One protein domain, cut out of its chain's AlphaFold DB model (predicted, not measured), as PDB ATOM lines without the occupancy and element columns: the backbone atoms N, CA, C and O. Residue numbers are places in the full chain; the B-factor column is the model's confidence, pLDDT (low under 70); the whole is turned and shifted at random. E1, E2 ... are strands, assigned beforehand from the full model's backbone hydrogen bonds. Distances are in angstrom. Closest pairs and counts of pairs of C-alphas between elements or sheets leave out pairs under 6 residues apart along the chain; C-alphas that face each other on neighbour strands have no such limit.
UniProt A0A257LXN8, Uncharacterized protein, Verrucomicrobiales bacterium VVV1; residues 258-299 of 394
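What this domain is: This is residues 258 to 299 of the 394 residues of an uncharacterized protein of Verrucomicrobiales bacterium VVV1 (UniProt A0A257LXN8). Two narrow two-stranded ribbons stand end to end and make a long rod: E1 with E4 at one end, and the hairpin of E2 and E3 at the other. E3 runs on into E4 along the rod, while residues 264 to 274, between E1 and E2, make a wide loop at the side where the ribbons meet. The printed part has 42 residues, with four named strands in the order E1, E2, E3, E4 and no named helix; the class is all strand, and both two-stranded sheets are antiparallel. It is loose, with a radius of gyration of the C-alphas of 12.7 A and spans of 43 by 18 by 13 A.

How they stand to each other: E1, residues 258 to 263, is the antiparallel neighbour of E4, residues 292 to 298, with 141 degrees between their directions. N 258 and O 297 are within hydrogen-bond range at 2.9 A, as are N 293 and O 262 at 2.8 A. E2, residues 275 to 279, and E3, residues 286 to 290, form an antiparallel hairpin at 147 degrees; N 276 and O 289 are within hydrogen-bond range at 2.8 A. E1 is apart from both E2 and E3. E3 and E4 meet only through their link, Ala 291, and E3 runs on into E4 at 24 degrees.

Where its parts are: E1 begins at C-alpha 258 (50.339, 28.998, -38.932) and is 16.0 A long. E2 measures 13.0 A and E3 13.2 A. E4, the longest strand by residues, measures 18.9 A and ends at C-alpha 298 (49.616, 29.003, -32.764).

The domain as a whole: The C-alphas of Thr 283 and Lys 299 are the two farthest apart, at 42.7 A, while those of Ile 258 and Lys 299 are 6.2 A apart. The link from E1 to E2 is long, that from E2 to E3 short, and that from E3 to E4 tight. The printed part has no cut; its mean pLDDT is 90.0, and no printed residue is under 70.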
ATOM      1  N   ILE A 258      50.447  29.838 -37.740       96.31
ATOM      2  CA  ILE A 258      50.339  28.998 -38.932       96.31
ATOM      3  C   ILE A 258      48.895  28.994 -39.428       96.31
ATOM      4  O   ILE A 258      47.952  29.088 -38.636       96.31
ATOM      5  N   ASP A 259      48.727  28.885 -40.737       95.06
ATOM      6  CA  ASP A 259      47.442  28.767 -41.405       95.06
ATOM      7  C   ASP A 259      47.080  27.295 -41.630       95.06
ATOM      8  O   ASP A 259      47.899  26.458 -42.012       95.06
ATOM      9  N   VAL A 260      45.827  26.957 -41.344       95.25
ATOM     10  CA  VAL A 260      45.301  25.600 -41.474       95.25
ATOM     11  C   VAL A 260      43.922  25.670 -42.119       95.25
ATOM     12  O   VAL A 260      43.055  26.392 -41.620       95.25
ATOM     13  N   PRO A 261      43.660  24.891 -43.181       95.00
ATOM     14  CA  PRO A 261      42.329  24.809 -43.750       95.00
ATOM     15  C   PRO A 261      41.394  24.064 -42.786       95.00
ATOM     16  O   PRO A 261      41.598  22.887 -42.473       95.00
ATOM     17  N   VAL A 262      40.341  24.738 -42.327       95.00
ATOM     18  CA  VAL A 262      39.311  24.180 -41.438       95.00
ATOM     19  C   VAL A 262      37.931  24.295 -42.063       95.00
ATOM     20  O   VAL A 262      37.638  25.213 -42.826       95.00
ATOM     21  N   CYS A 263      37.056  23.348 -41.748       92.62
ATOM     22  CA  CYS A 263      35.654  23.427 -42.112       92.62
ATOM     23  C   CYS A 263      34.957  24.447 -41.208       92.62
ATOM     24  O   CYS A 263      34.938  24.286 -39.987       92.62
ATOM     25  N   ARG A 264      34.332  25.461 -41.811       88.62
ATOM     26  CA  ARG A 264      33.623  26.530 -41.091       88.62
ATOM     27  C   ARG A 264      32.461  26.030 -40.227       88.62
ATOM     28  O   ARG A 264      32.086  26.712 -39.283       88.62
ATOM     29  N   VAL A 265      31.896  24.870 -40.569       87.00
ATOM     30  CA  VAL A 265      30.771  24.258 -39.848       87.00
ATOM     31  C   VAL A 265      31.283  23.415 -38.687       87.00
ATOM     32  O   VAL A 265      30.892  23.633 -37.549       87.00
ATOM     33  N   SER A 266      32.196  22.473 -38.947       89.12
ATOM     34  CA  SER A 266      32.628  21.527 -37.912       89.12
ATOM     35  C   SER A 266      33.746  22.047 -37.006       89.12
ATOM     36  O   SER A 266      34.057  21.386 -36.021       89.12
ATOM     37  N   GLY A 267      34.433  23.137 -37.370       89.88
ATOM     38  CA  GLY A 267      35.626  23.618 -36.654       89.88
ATOM     39  C   GLY A 267      36.823  22.664 -36.713       89.88
ATOM     40  O   GLY A 267      37.747  22.771 -35.920       89.88
ATOM     41  N   GLN A 268      36.812  21.695 -37.625       92.88
ATOM     42  CA  GLN A 268      37.842  20.657 -37.740       92.88
ATOM     43  C   GLN A 268      38.571  20.777 -39.078       92.88
ATOM     44  O   GLN A 268      38.127  21.535 -39.939       92.88
ATOM     45  N   ARG A 269      39.679  20.052 -39.277       94.12
ATOM     46  CA  ARG A 269      40.464  20.141 -40.520       94.12
ATOM     47  C   ARG A 269      39.582  19.882 -41.736       94.12
ATOM     48  O   ARG A 269      38.904  18.856 -41.808       94.12
ATOM     49  N   ALA A 270      39.584  20.817 -42.679       94.69
ATOM     50  CA  ALA A 270      38.808  20.673 -43.896       94.69
ATOM     51  C   ALA A 270      39.343  19.504 -44.727       94.69
ATOM     52  O   ALA A 270      40.550  19.270 -44.813       94.69
ATOM     53  N   THR A 271      38.424  18.785 -45.354       92.50
ATOM     54  CA  THR A 271      38.717  17.779 -46.371       92.50
ATOM     55  C   THR A 271      38.406  18.366 -47.746       92.50
ATOM     56  O   THR A 271      37.777  19.420 -47.867       92.50
ATOM     57  N   GLN A 272      38.786  17.656 -48.806       90.31
ATOM     58  CA  GLN A 272      38.387  18.011 -50.171       90.31
ATOM     59  C   GLN A 272      36.872  17.946 -50.411       90.31
ATOM     60  O   GLN A 272      36.421  18.383 -51.456       90.31
ATOM     61  N   PHE A 273      36.096  17.387 -49.481       90.31
ATOM     62  CA  PHE A 273      34.647  17.232 -49.601       90.31
ATOM     63  C   PHE A 273      33.877  18.306 -48.821       90.31
ATOM     64  O   PHE A 273      32.653  18.319 -48.852       90.31
ATOM     65  N   CYS A 274      34.574  19.231 -48.148       91.69
ATOM     66  CA  CYS A 274      33.975  20.351 -47.424       91.69
ATOM     67  C   CYS A 274      33.314  21.368 -48.366       91.69
ATOM     68  O   CYS A 274      33.877  22.431 -48.626       91.69
ATOM     69  N   TYR A 275      32.095  21.066 -48.807       90.81
ATOM     70  CA  TYR A 275      31.225  21.941 -49.584       90.81
ATOM     71  C   TYR A 275      29.824  21.983 -48.972       90.81
ATOM     72  O   TYR A 275      29.300  20.968 -48.528       90.81
ATOM     73  N   GLU A 276      29.214  23.163 -48.988       86.81
ATOM     74  CA  GLU A 276      27.821  23.377 -48.612       86.81
ATOM     75  C   GLU A 276      27.030  23.812 -49.841       86.81
ATOM     76  O   GLU A 276      27.495  24.638 -50.634       86.81
ATOM     77  N   VAL A 277      25.815  23.286 -49.979       85.31
ATOM     78  CA  VAL A 277      24.868  23.755 -50.988       85.31
ATOM     79  C   VAL A 277      24.121  24.952 -50.414       85.31
ATOM     80  O   VAL A 277      23.435  24.839 -49.401       85.31
ATOM     81  N   VAL A 278      24.286  26.111 -51.044       84.19
ATOM     82  CA  VAL A 278      23.684  27.376 -50.623       84.19
ATOM     83  C   VAL A 278      22.786  27.884 -51.740       84.19
ATOM     84  O   VAL A 278      23.206  27.955 -52.893       84.19
ATOM     85  N   GLU A 279      21.560  28.255 -51.392       84.69
ATOM     86  CA  GLU A 279      20.652  28.938 -52.307       84.69
ATOM     87  C   GLU A 279      21.120  30.382 -52.522       84.69
ATOM     88  O   GLU A 279      21.376  31.118 -51.564       84.69
ATOM     89  N   ASP A 280      21.263  30.786 -53.779       77.50
ATOM     90  CA  ASP A 280      21.534  32.168 -54.148       77.50
ATOM     91  C   ASP A 280      20.275  33.018 -53.886       77.50
ATOM     92  O   ASP A 280      19.263  32.809 -54.554       77.50
ATOM     93  N   PRO A 281      20.312  33.997 -52.963       73.69
ATOM     94  CA  PRO A 281      19.124  34.772 -52.607       73.69
ATOM     95  C   PRO A 281      18.544  35.600 -53.760       73.69
ATOM     96  O   PRO A 281      17.374  35.964 -53.709       73.69
ATOM     97  N   ALA A 282      19.350  35.939 -54.772       81.31
ATOM     98  CA  ALA A 282      18.912  36.748 -55.905       81.31
ATOM     99  C   ALA A 282      18.302  35.896 -57.026       81.31
ATOM    100  O   ALA A 282      17.421  36.366 -57.742       81.31
ATOM    101  N   THR A 283      18.774  34.656 -57.199       86.44
ATOM    102  CA  THR A 283      18.378  33.799 -58.333       86.44
ATOM    103  C   THR A 283      17.604  32.543 -57.936       86.44
ATOM    104  O   THR A 283      17.061  31.872 -58.811       86.44
ATOM    105  N   GLY A 284      17.565  32.192 -56.646       86.19
ATOM    106  CA  GLY A 284      16.995  30.941 -56.133       86.19
ATOM    107  C   GLY A 284      17.777  29.686 -56.542       86.19
ATOM    108  O   GLY A 284      17.339  28.564 -56.303       86.19
ATOM    109  N   GLN A 285      18.929  29.838 -57.208       87.25
ATOM    110  CA  GLN A 285      19.715  28.701 -57.676       87.25
ATOM    111  C   GLN A 285      20.564  28.118 -56.552       87.25
ATOM    112  O   GLN A 285      21.294  28.831 -55.863       87.25
ATOM    113  N   MET A 286      20.540  26.794 -56.429       87.69
ATOM    114  CA  MET A 286      21.412  26.063 -55.516       87.69
ATOM    115  C   MET A 286      22.842  26.053 -56.060       87.69
ATOM    116  O   MET A 286      23.103  25.536 -57.146       87.69
ATOM    117  N   ARG A 287      23.783  26.615 -55.301       87.50
ATOM    118  CA  ARG A 287      25.208  26.663 -55.644       87.50
ATOM    119  C   ARG A 287      26.029  25.931 -54.594       87.50
ATOM    120  O   ARG A 287      25.858  26.142 -53.398       87.50
ATOM    121  N   SER A 288      26.956  25.094 -55.049       86.12
ATOM    122  CA  SER A 288      27.956  24.493 -54.166       86.12
ATOM    123  C   SER A 288      29.033  25.524 -53.839       86.12
ATOM    124  O   SER A 288      29.627  26.126 -54.735       86.12
ATOM    125  N   ARG A 289      29.288  25.743 -52.550       88.19
ATOM    126  CA  ARG A 289      30.324  26.647 -52.050       88.19
ATOM    127  C   ARG A 289      31.227  25.896 -51.088       88.19
ATOM    128  O   ARG A 289      30.742  25.222 -50.189       88.19
ATOM    129  N   SER A 290      32.541  26.077 -51.222       90.19
ATOM    130  CA  SER A 290      33.492  25.518 -50.259       90.19
ATOM    131  C   SER A 290      33.169  25.980 -48.833       90.19
ATOM    132  O   SER A 290      32.993  27.174 -48.560       90.19
ATOM    133  N   ALA A 291      33.085  25.012 -47.927       89.75
ATOM    134  CA  ALA A 291      32.988  25.209 -46.489       89.75
ATOM    135  C   ALA A 291      34.376  25.346 -45.840       89.75
ATOM    136  O   ALA A 291      34.465  25.615 -44.642       89.75
ATOM    137  N   ALA A 292      35.458  25.149 -46.601       91.81
ATOM    138  CA  ALA A 292      36.819  25.317 -46.117       91.81
ATOM    139  C   ALA A 292      37.183  26.805 -46.020       91.81
ATOM    140  O   ALA A 292      37.037  27.564 -46.979       91.81
ATOM    141  N   ILE A 293      37.692  27.206 -44.860       91.31
ATOM    142  CA  ILE A 293      38.258  28.531 -44.609       91.31
ATOM    143  C   ILE A 293      39.683  28.376 -44.089       91.31
ATOM    144  O   ILE A 293      40.011  27.370 -43.459       91.31
ATOM    145  N   GLN A 294      40.527  29.374 -44.345       92.69
ATOM    146  CA  GLN A 294      41.821  29.451 -43.675       92.69
ATOM    147  C   GLN A 294      41.610  29.928 -42.243       92.69
ATOM    148  O   GLN A 294      40.949  30.944 -42.013       92.69
ATOM    149  N   GLU A 295      42.156  29.178 -41.295       95.56
ATOM    150  CA  GLU A 295      42.120  29.492 -39.875       95.56
ATOM    151  C   GLU A 295      43.530  29.543 -39.304       95.56
ATOM    152  O   GLU A 295      44.417  28.802 -39.725       95.56
ATOM    153  N   TYR A 296      43.725  30.427 -38.333       96.31
ATOM    154  CA  TYR A 296      45.037  30.746 -37.799       96.31
ATOM    155  C   TYR A 296      45.232  30.124 -36.423       96.31
ATOM    156  O   TYR A 296      44.481  30.394 -35.481       96.31
ATOM    157  N   PHE A 297      46.281  29.321 -36.291       96.44
ATOM    158  CA  PHE A 297      46.648  28.627 -35.061       96.44
ATOM    159  C   PHE A 297      48.020  29.070 -34.594       96.44
ATOM    160  O   PHE A 297      48.877  29.435 -35.394       96.44
ATOM    161  N   ARG A 298      48.250  28.978 -33.286       95.62
ATOM    162  CA  ARG A 298      49.616  29.003 -32.764       95.62
ATOM    163  C   ARG A 298      50.280  27.676 -33.099       95.62
ATOM    164  O   ARG A 298      49.624  26.637 -32.973       95.62
ATOM    165  N   LYS A 299      51.566  27.700 -33.440       94.75
ATOM    166  CA  LYS A 299      52.375  26.484 -33.601       94.75
ATOM    167  C   LYS A 299      52.211  25.560 -32.386       94.75
ATOM    168  O   LYS A 299      52.344  26.002 -31.247       94.75
TER     169      LYS A 299